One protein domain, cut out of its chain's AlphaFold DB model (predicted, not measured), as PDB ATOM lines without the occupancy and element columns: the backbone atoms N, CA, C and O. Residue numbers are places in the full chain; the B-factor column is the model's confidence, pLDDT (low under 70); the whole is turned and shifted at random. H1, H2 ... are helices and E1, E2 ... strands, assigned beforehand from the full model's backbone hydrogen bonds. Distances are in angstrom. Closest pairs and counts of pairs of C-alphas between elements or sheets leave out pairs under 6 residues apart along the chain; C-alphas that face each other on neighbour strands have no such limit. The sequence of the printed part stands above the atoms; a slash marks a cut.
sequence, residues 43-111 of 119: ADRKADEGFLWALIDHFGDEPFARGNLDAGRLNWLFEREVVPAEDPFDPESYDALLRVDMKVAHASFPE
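What this domain is: This is residues 43 to 111 of the 119 residues of an uncharacterized protein of Rhodobacteraceae bacterium WDS4C29 (UniProt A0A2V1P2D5). A small ribbon of two short strands, the hairpin of E1 and E2, makes the middle, with three helices grouped toward one end and the long loop of residues 85 to 96 at the other. H1, the longest helix, comes in from the helical end until its last turns reach E2; H3 runs beside it the opposite way, and H2 packs crosswise on residues 47 to 52 of H1. You will find 69 residues printed, with three named helices and two named strands in the order H1 H2 E1 E2 H3, mostly helix by class, the two strands antiparallel. The whole is compact, with a radius of gyration of the C-alphas of 11.2 A, and spans 32 by 23 by 19 A.

Where its parts are: Find C-alpha 43 at (10.239, -2.819, 90.601); from there H1 runs through residues 43 to 59, 24.1 A long, to C-alpha 59 at (-12.092, -4.016, 81.724). Look next at residues 71 to 77 for H2, 10.0 A from first to last C-alpha. The strand E1 is residues 82 to 84, 7.2 A long, and E2 is residues 97 to 100, 10.7 A. H3, residues 102 to 108, is 9.8 A long and ends with C-alpha 108 at (-1.006, 9.066, 87.901).

How they stand to each other: Begin at H1, which touches H2 with residues 47 to 52 alone; the closest C-alphas, of Asp 48 and Arg 73, are 6.7 A apart, and the lines are about perpendicular at 89 degrees. H1 and H3 are close but not clearly touching, the closest C-alphas, of Leu 52 and Ala 105, being 7.8 A apart; they run opposite ways at a shallow tilt of 15 degrees. Further along H1, the C-alphas of Ile 56 and Val 100 are its closest to E2, at 7.0 A. From H2, look to E1: the closest C-alphas, of Leu 74 and Val 82, are 7.5 A apart. E1 and E2 form an antiparallel hairpin, their directions at 145 degrees; N 83 and O 99 are within hydrogen-bond range at 2.9 A, as are N 99 and O 83 at 2.9 A. Residues 64 to 65 pair with residues 97 to 98 of E2, antiparallel. H2 and H3 are apart. In H1 and H3 every O i to N i+4 pair is within hydrogen-bond range; in H2 it is 1 of 3, beside 3 of 4 O i to N i+3 pairs.

The domain as a whole: The two C-alphas farthest apart, of Ala 43 and Pro 88, are 34.2 A from each other. The printed part has no cut. The links from H1 to H2 and from E1 to E2 are long, with 11 and 12 residues; those from H2 to E1 and from E2 to H3 are tight. The mean pLDDT of the printed part is 97.9, and no printed residue is under 70.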
ATOM      1  N   ALA A  43      10.916  -1.594  91.021       95.88
ATOM      2  CA  ALA A  43      10.239  -2.819  90.601       95.88
ATOM      3  C   ALA A  43       8.784  -2.906  91.100       95.88
ATOM      4  O   ALA A  43       7.911  -3.360  90.366       95.88
ATOM      5  N   ASP A  44       8.504  -2.417  92.315       95.88
ATOM      6  CA  ASP A  44       7.137  -2.381  92.839       95.88
ATOM      7  C   ASP A  44       6.287  -1.350  92.091       95.88
ATOM      8  O   ASP A  44       5.124  -1.623  91.818       95.88
ATOM      9  N   ARG A  45       6.872  -0.199  91.724       95.31
ATOM     10  CA  ARG A  45       6.197   0.821  90.905       95.31
ATOM     11  C   ARG A  45       5.863   0.293  89.508       95.31
ATOM     12  O   ARG A  45       4.714   0.387  89.097       95.31
ATOM     13  N   LYS A  46       6.815  -0.383  88.853       96.38
ATOM     14  CA  LYS A  46       6.589  -1.030  87.550       96.38
ATOM     15  C   LYS A  46       5.490  -2.099  87.611       96.38
ATOM     16  O   LYS A  46       4.724  -2.269  86.667       96.38
ATOM     17  N   ALA A  47       5.394  -2.831  88.720       97.81
ATOM     18  CA  ALA A  47       4.316  -3.794  88.915       97.81
ATOM     19  C   ALA A  47       2.942  -3.127  89.078       97.81
ATOM     20  O   ALA A  47       1.956  -3.703  88.629       97.81
ATOM     21  N   ASP A  48       2.867  -1.944  89.690       97.38
ATOM     22  CA  ASP A  48       1.616  -1.184  89.789       97.38
ATOM     23  C   ASP A  48       1.195  -0.624  88.420       97.38
ATOM     24  O   ASP A  48       0.029  -0.750  88.059       97.38
ATOM     25  N   GLU A  49       2.146  -0.097  87.634       97.50
ATOM     26  CA  GLU A  49       1.932   0.336  86.240       97.50
ATOM     27  C   GLU A  49       1.383  -0.807  85.377       97.50
ATOM     28  O   GLU A  49       0.322  -0.685  84.769       97.50
ATOM     29  N   GLY A  50       2.073  -1.954  85.370       98.25
ATOM     30  CA  GLY A  50       1.652  -3.135  84.614       98.25
ATOM     31  C   GLY A  50       0.302  -3.688  85.057       98.25
ATOM     32  O   GLY A  50      -0.472  -4.158  84.225       98.25
ATOM     33  N   PHE A  51       0.001  -3.623  86.355       98.62
ATOM     34  CA  PHE A  51      -1.284  -4.080  86.870       98.62
ATOM     35  C   PHE A  51      -2.421  -3.141  86.464       98.62
ATOM     36  O   PHE A  51      -3.451  -3.623  86.002       98.62
ATOM     37  N   LEU A  52      -2.233  -1.821  86.578       98.69
ATOM     38  CA  LEU A  52      -3.236  -0.844  86.148       98.69
ATOM     39  C   LEU A  52      -3.491  -0.925  84.641       98.69
ATOM     40  O   LEU A  52      -4.646  -0.930  84.228       98.69
ATOM     41  N   TRP A  53      -2.439  -1.054  83.832       98.50
ATOM     42  CA  TRP A  53      -2.600  -1.264  82.396       98.50
ATOM     43  C   TRP A  53      -3.410  -2.524  82.095       98.50
ATOM     44  O   TRP A  53      -4.338  -2.466  81.302       98.50
ATOM     45  N   ALA A  54      -3.122  -3.641  82.772       98.44
ATOM     46  CA  ALA A  54      -3.871  -4.880  82.580       98.44
ATOM     47  C   ALA A  54      -5.350  -4.745  82.979       98.44
ATOM     48  O   ALA A  54      -6.208  -5.348  82.342       98.44
ATOM     49  N   LEU A  55      -5.661  -3.960  84.019       98.62
ATOM     50  CA  LEU A  55      -7.045  -3.643  84.386       98.62
ATOM     51  C   LEU A  55      -7.745  -2.859  83.274       98.62
ATOM     52  O   LEU A  55      -8.848  -3.225  82.889       98.62
ATOM     53  N   ILE A  56      -7.095  -1.830  82.731       98.31
ATOM     54  CA  ILE A  56      -7.659  -0.987  81.670       98.31
ATOM     55  C   ILE A  56      -7.817  -1.768  80.362       98.31
ATOM     56  O   ILE A  56      -8.869  -1.693  79.740       98.31
ATOM     57  N   ASP A  57      -6.810  -2.539  79.955       97.69
ATOM     58  CA  ASP A  57      -6.861  -3.360  78.738       97.69
ATOM     59  C   ASP A  57      -7.986  -4.402  78.804       97.69
ATOM     60  O   ASP A  57      -8.667  -4.665  77.813       97.69
ATOM     61  N   HIS A  58      -8.222  -4.968  79.991       98.25
ATOM     62  CA  HIS A  58      -9.201  -6.035  80.165       98.25
ATOM     63  C   HIS A  58     -10.627  -5.543  80.440       98.25
ATOM     64  O   HIS A  58     -11.578  -6.147  79.947       98.25
ATOM     65  N   PHE A  59     -10.788  -4.491  81.248       98.38
ATOM     66  CA  PHE A  59     -12.092  -4.016  81.724       98.38
ATOM     67  C   PHE A  59     -12.475  -2.626  81.201       98.38
ATOM     68  O   PHE A  59     -13.650  -2.272  81.234       98.38
ATOM     69  N   GLY A  60     -11.519  -1.829  80.722       97.56
ATOM     70  CA  GLY A  60     -11.751  -0.425  80.385       97.56
ATOM     71  C   GLY A  60     -12.156   0.398  81.610       97.56
ATOM     72  O   GLY A  60     -11.525   0.315  82.667       97.56
ATOM     73  N   ASP A  61     -13.208   1.200  81.453       94.44
ATOM     74  CA  ASP A  61     -13.843   2.003  82.503       94.44
ATOM     75  C   ASP A  61     -15.120   1.366  83.083       94.44
ATOM     76  O   ASP A  61     -15.745   1.935  83.985       94.44
ATOM     77  N   GLU A  62     -15.484   0.171  82.614       98.19
ATOM     78  CA  GLU A  62     -16.663  -0.553  83.079       98.19
ATOM     79  C   GLU A  62     -16.447  -1.167  84.477       98.19
ATOM     80  O   GLU A  62     -15.326  -1.551  84.836       98.19
ATOM     81  N   PRO A  63     -17.508  -1.298  85.295       98.56
ATOM     82  CA  PRO A  63     -17.438  -2.034  86.551       98.56
ATOM     83  C   PRO A  63     -17.058  -3.509  86.359       98.56
ATOM     84  O   PRO A  63     -17.570  -4.194  85.476       98.56
ATOM     85  N   PHE A  64     -16.226  -4.029  87.258       98.69
ATOM     86  CA  PHE A  64     -15.805  -5.428  87.294       98.69
ATOM     87  C   PHE A  64     -15.790  -5.972  88.723       98.69
ATOM     88  O   PHE A  64     -15.510  -5.251  89.682       98.69
ATOM     89  N   ALA A  65     -16.063  -7.267  88.882       98.38
ATOM     90  CA  ALA A  65     -15.912  -7.925  90.175       98.38
ATOM     91  C   ALA A  65     -14.436  -7.956  90.581       98.38
ATOM     92  O   ALA A  65     -13.569  -8.233  89.757       98.38
ATOM     93  N   ARG A  66     -14.130  -7.766  91.868       98.38
ATOM     94  CA  ARG A  66     -12.778  -7.982  92.411       98.38
ATOM     95  C   ARG A  66     -12.217  -9.353  92.012       98.38
ATOM     96  O   ARG A  66     -11.018  -9.489  91.768       98.38
ATOM     97  N   GLY A  67     -13.069 -10.378  92.026       98.38
ATOM     98  CA  GLY A  67     -12.772 -11.723  91.561       98.38
ATOM     99  C   GLY A  67     -11.466 -12.266  92.127       98.38
ATOM    100  O   GLY A  67     -11.212 -12.224  93.332       98.38
ATOM    101  N   ASN A  68     -10.629 -12.815  91.254       98.50
ATOM    102  CA  ASN A  68      -9.337 -13.373  91.622       98.50
ATOM    103  C   ASN A  68      -8.186 -12.376  91.521       98.50
ATOM    104  O   ASN A  68      -7.045 -12.830  91.523       98.50
ATOM    105  N   LEU A  69      -8.432 -11.071  91.424       98.62
ATOM    106  CA  LEU A  69      -7.365 -10.076  91.405       98.62
ATOM    107  C   LEU A  69      -6.600 -10.068  92.739       98.62
ATOM    108  O   LEU A  69      -7.168 -10.244  93.823       98.62
ATOM    109  N   ASP A  70      -5.281  -9.897  92.665       98.06
ATOM    110  CA  ASP A  70      -4.418  -9.881  93.841       98.06
ATOM    111  C   ASP A  70      -4.700  -8.640  94.698       98.06
ATOM    112  O   ASP A  70      -4.480  -7.501  94.285       98.06
ATOM    113  N   ALA A  71      -5.156  -8.863  95.932       97.69
ATOM    114  CA  ALA A  71      -5.451  -7.786  96.874       97.69
ATOM    115  C   ALA A  71      -4.204  -6.949  97.203       97.69
ATOM    116  O   ALA A  71      -4.300  -5.749  97.441       97.69
ATOM    117  N   GLY A  72      -3.019  -7.568  97.211       96.81
ATOM    118  CA  GLY A  72      -1.757  -6.877  97.453       96.81
ATOM    119  C   GLY A  72      -1.429  -5.850  96.372       96.81
ATOM    120  O   GLY A  72      -0.896  -4.792  96.703       96.81
ATOM    121  N   ARG A  73      -1.751  -6.141  95.107       97.56
ATOM    122  CA  ARG A  73      -1.667  -5.202  93.980       97.56
ATOM    123  C   ARG A  73      -2.797  -4.180  93.999       97.56
ATOM    124  O   ARG A  73      -2.508  -2.988  93.960       97.56
ATOM    125  N   LEU A  74      -4.048  -4.620  94.162       98.44
ATOM    126  CA  LEU A  74      -5.202  -3.716  94.246       98.44
ATOM    127  C   LEU A  74      -5.014  -2.644  95.322       98.44
ATOM    128  O   LEU A  74      -5.227  -1.474  95.044       98.44
ATOM    129  N   ASN A  75      -4.516  -2.998  96.507       98.50
ATOM    130  CA  ASN A  75      -4.294  -2.058  97.612       98.50
ATOM    131  C   ASN A  75      -3.371  -0.875  97.274       98.50
ATOM    132  O   ASN A  75      -3.433   0.167  97.930       98.50
ATOM    133  N   TRP A  76      -2.492  -1.011  96.279       98.25
ATOM    134  CA  TRP A  76      -1.667   0.110  95.835       98.25
ATOM    135  C   TRP A  76      -2.448   1.118  95.001       98.25
ATOM    136  O   TRP A  76      -2.119   2.300  95.089       98.25
ATOM    137  N   LEU A  77      -3.458   0.676  94.245       98.44
ATOM    138  CA  LEU A  77      -4.303   1.474  93.342       98.44
ATOM    139  C   LEU A  77      -5.671   1.854  93.947       98.44
ATOM    140  O   LEU A  77      -6.336   2.762  93.454       98.44
ATOM    141  N   PHE A  78      -6.095   1.155  95.001       98.69
ATOM    142  CA  PHE A  78      -7.420   1.286  95.598       98.69
ATOM    143  C   PHE A  78      -7.645   2.668  96.236       98.69
ATOM    144  O   PHE A  78      -6.737   3.224  96.860       98.69
ATOM    145  N   GLU A  79      -8.859   3.205  96.064       98.31
ATOM    146  CA  GLU A  79      -9.280   4.576  96.414       98.31
ATOM    147  C   GLU A  79      -8.439   5.678  95.744       98.31
ATOM    148  O   GLU A  79      -8.338   6.804  96.243       98.31
ATOM    149  N   ARG A  80      -7.807   5.347  94.614       98.00
ATOM    150  CA  ARG A  80      -7.121   6.288  93.728       98.00
ATOM    151  C   ARG A  80      -7.514   6.005  92.283       98.00
ATOM    152  O   ARG A  80      -8.510   6.539  91.817       98.00
ATOM    153  N   GLU A  81      -6.760   5.154  91.592       98.62
ATOM    154  CA  GLU A  81      -7.019   4.768  90.204       98.62
ATOM    155  C   GLU A  81      -8.063   3.654  90.109       98.62
ATOM    156  O   GLU A  81      -8.716   3.527  89.084       98.62
ATOM    157  N   VAL A  82      -8.240   2.855  91.165       98.75
ATOM    158  CA  VAL A  82      -9.306   1.851  91.260       98.75
ATOM    159  C   VAL A  82     -10.213   2.217  92.424       98.75
ATOM    160  O   VAL A  82      -9.752   2.356  93.556       98.75
ATOM    161  N   VAL A  83     -11.506   2.367  92.166       98.69
ATOM    162  CA  VAL A  83     -12.493   2.829  93.152       98.69
ATOM    163  C   VAL A  83     -13.656   1.841  93.266       98.69
ATOM    164  O   VAL A  83     -13.900   1.090  92.317       98.69
ATOM    165  N   PRO A  84     -14.390   1.825  94.395       98.69
ATOM    166  CA  PRO A  84     -15.665   1.120  94.488       98.69
ATOM    167  C   PRO A  84     -16.628   1.509  93.360       98.69
ATOM    168  O   PRO A  84     -16.734   2.684  92.995       98.69
ATOM    169  N   ALA A  85     -17.334   0.520  92.820       98.50
ATOM    170  CA  ALA A  85     -18.385   0.695  91.817       98.50
ATOM    171  C   ALA A  85     -19.783   0.333  92.356       98.50
ATOM    172  O   ALA A  85     -20.734   0.203  91.590       98.50
ATOM    173  N   GLU A  86     -19.910   0.197  93.675       97.75
ATOM    174  CA  GLU A  86     -21.143  -0.109  94.396       97.75
ATOM    175  C   GLU A  86     -21.174   0.633  95.741       97.75
ATOM    176  O   GLU A  86     -20.126   1.003  96.278       97.75
ATOM    177  N   ASP A  87     -22.379   0.852  96.271       95.88
ATOM    178  CA  ASP A  87     -22.622   1.431  97.594       95.88
ATOM    179  C   ASP A  87     -23.835   0.722  98.238       95.88
ATOM    180  O   ASP A  87     -24.932   0.776  97.672       95.88
ATOM    181  N   PRO A  88     -23.675   0.014  99.376       96.56
ATOM    182  CA  PRO A  88     -22.445  -0.135 100.161       96.56
ATOM    183  C   PRO A  88     -21.388  -1.018  99.479       96.56
ATOM    184  O   PRO A  88     -21.724  -1.972  98.784       96.56
ATOM    185  N   PHE A  89     -20.109  -0.724  99.737       98.31
ATOM    186  CA  PHE A  89     -18.963  -1.512  99.266       98.31
ATOM    187  C   PHE A  89     -18.425  -2.440 100.359       98.31
ATOM    188  O   PHE A  89     -18.099  -1.979 101.456       98.31
ATOM    189  N   ASP A  90     -18.269  -3.730 100.047       98.31
ATOM    190  CA  ASP A  90     -17.649  -4.709 100.949       98.31
ATOM    191  C   ASP A  90     -16.176  -4.981 100.563       98.31
ATOM    192  O   ASP A  90     -15.902  -5.736  99.624       98.31
ATOM    193  N   PRO A  91     -15.187  -4.441 101.305       98.19
ATOM    194  CA  PRO A  91     -13.771  -4.637 100.994       98.19
ATOM    195  C   PRO A  91     -13.298  -6.087 101.183       98.19
ATOM    196  O   PRO A  91     -12.205  -6.438 100.722       98.19
ATOM    197  N   GLU A  92     -14.076  -6.928 101.863       98.31
ATOM    198  CA  GLU A  92     -13.799  -8.338 102.128       98.31
ATOM    199  C   GLU A  92     -14.607  -9.274 101.223       98.31
ATOM    200  O   GLU A  92     -14.476 -10.489 101.334       98.31
ATOM    201  N   SER A  93     -15.365  -8.756 100.255       98.12
ATOM    202  CA  SER A  93     -16.047  -9.587  99.265       98.12
ATOM    203  C   SER A  93     -15.181  -9.803  98.024       98.12
ATOM    204  O   SER A  93     -14.461  -8.913  97.568       98.12
ATOM    205  N   TYR A  94     -15.239 -11.014  97.464       98.25
ATOM    206  CA  TYR A  94     -14.686 -11.306  96.138       98.25
ATOM    207  C   TYR A  94     -15.599 -10.865  94.997       98.25
ATOM    208  O   TYR A  94     -15.143 -10.813  93.857       98.25
ATOM    209  N   ASP A  95     -16.861 -10.599  95.296       98.00
ATOM    210  CA  ASP A  95     -17.863 -10.231  94.305       98.00
ATOM    211  C   ASP A  95     -18.113  -8.711  94.323       98.00
ATOM    212  O   ASP A  95     -18.860  -8.211  93.490       98.00
ATOM    213  N   ALA A  96     -17.433  -7.981  95.222       98.31
ATOM    214  CA  ALA A  96     -17.471  -6.526  95.285       98.31
ATOM    215  C   ALA A  96     -17.054  -5.899  93.957       98.31
ATOM    216  O   ALA A  96     -16.021  -6.270  93.381       98.31
ATOM    217  N   LEU A  97     -17.847  -4.935  93.497       98.69
ATOM    218  CA  LEU A  97     -17.612  -4.247  92.238       98.69
ATOM    219  C   LEU A  97     -16.613  -3.099  92.399       98.69
ATOM    220  O   LEU A  97     -16.718  -2.239  93.278       98.69
ATOM    221  N   LEU A  98     -15.642  -3.080  91.498       98.81
ATOM    222  CA  LEU A  98     -14.614  -2.060  91.348       98.81
ATOM    223  C   LEU A  98     -14.698  -1.469  89.943       98.81
ATOM    224  O   LEU A  98     -15.245  -2.085  89.034       98.81
ATOM    225  N   ARG A  99     -14.133  -0.283  89.749       98.75
ATOM    226  CA  ARG A  99     -13.921   0.311  88.423       98.75
ATOM    227  C   ARG A  99     -12.631   1.112  88.397       98.75
ATOM    228  O   ARG A  99     -12.177   1.583  89.446       98.75
ATOM    229  N   VAL A 100     -12.063   1.297  87.212       98.81
ATOM    230  CA  VAL A 100     -10.937   2.216  87.026       98.81
ATOM    231  C   VAL A 100     -11.471   3.646  86.920       98.81
ATOM    232  O   VAL A 100     -12.328   3.941  86.093       98.81
ATOM    233  N   ASP A 101     -10.952   4.561  87.739       98.69
ATOM    234  CA  ASP A 101     -11.103   5.993  87.494       98.69
ATOM    235  C   ASP A 101     -10.088   6.403  86.420       98.69
ATOM    236  O   ASP A 101      -8.922   6.686  86.708       98.69
ATOM    237  N   MET A 102     -10.533   6.413  85.160       98.38
ATOM    238  CA  MET A 102      -9.671   6.710  84.010       98.38
ATOM    239  C   MET A 102      -9.001   8.080  84.117       98.38
ATOM    240  O   MET A 102      -7.853   8.241  83.705       98.38
ATOM    241  N   LYS A 103      -9.676   9.073  84.705       98.38
ATOM    242  CA  LYS A 103      -9.111  10.415  84.866       98.38
ATOM    243  C   LYS A 103      -7.922  10.387  85.826       98.38
ATOM    244  O   LYS A 103      -6.893  10.995  85.534       98.38
ATOM    245  N   VAL A 104      -8.053   9.689  86.954       98.50
ATOM    246  CA  VAL A 104      -6.952   9.535  87.916       98.50
ATOM    247  C   VAL A 104      -5.855   8.641  87.337       98.50
ATOM    248  O   VAL A 104      -4.683   8.976  87.472       98.50
ATOM    249  N   ALA A 105      -6.207   7.570  86.622       98.44
ATOM    250  CA  ALA A 105      -5.242   6.702  85.949       98.44
ATOM    251  C   ALA A 105      -4.361   7.476  84.951       98.44
ATOM    252  O   ALA A 105      -3.136   7.381  85.024       98.44
ATOM    253  N   HIS A 106      -4.961   8.307  84.089       98.25
ATOM    254  CA  HIS A 106      -4.234   9.169  83.151       98.25
ATOM    255  C   HIS A 106      -3.288  10.153  83.847       98.25
ATOM    256  O   HIS A 106      -2.199  10.414  83.341       98.25
ATOM    257  N   ALA A 107      -3.692  10.709  84.992       98.06
ATOM    258  CA  ALA A 107      -2.868  11.654  85.739       98.06
ATOM    259  C   ALA A 107      -1.719  10.971  86.499       98.06
ATOM    260  O   ALA A 107      -0.624  11.524  86.578       98.06
ATOM    261  N   SER A 108      -1.969   9.791  87.069       96.94
ATOM    262  CA  SER A 108      -1.006   9.066  87.901       96.94
ATOM    263  C   SER A 108       0.018   8.268  87.096       96.94
ATOM    264  O   SER A 108       1.153   8.126  87.549       96.94
ATOM    265  N   PHE A 109      -0.382   7.717  85.946       96.81
ATOM    266  CA  PHE A 109       0.433   6.806  85.135       96.81
ATOM    267  C   PHE A 109       0.286   7.110  83.635       96.81
ATOM    268  O   PHE A 109      -0.216   6.278  82.880       96.81
ATOM    269  N   PRO A 110       0.674   8.308  83.169       97.25
ATOM    270  CA  PRO A 110       0.477   8.706  81.774       97.25
ATOM    271  C   PRO A 110       1.183   7.785  80.763       97.25
ATOM    272  O   PRO A 110       0.726   7.650  79.628       97.25
ATOM    273  N   GLU A 111       2.271   7.123  81.160       96.06
ATOM    274  CA  GLU A 111       3.090   6.263  80.304       96.06
ATOM    275  C   GLU A 111       2.315   5.066  79.749       96.06
ATOM    276  O   GLU A 111       2.515   4.708  78.589       96.06
TER     277      GLU A 111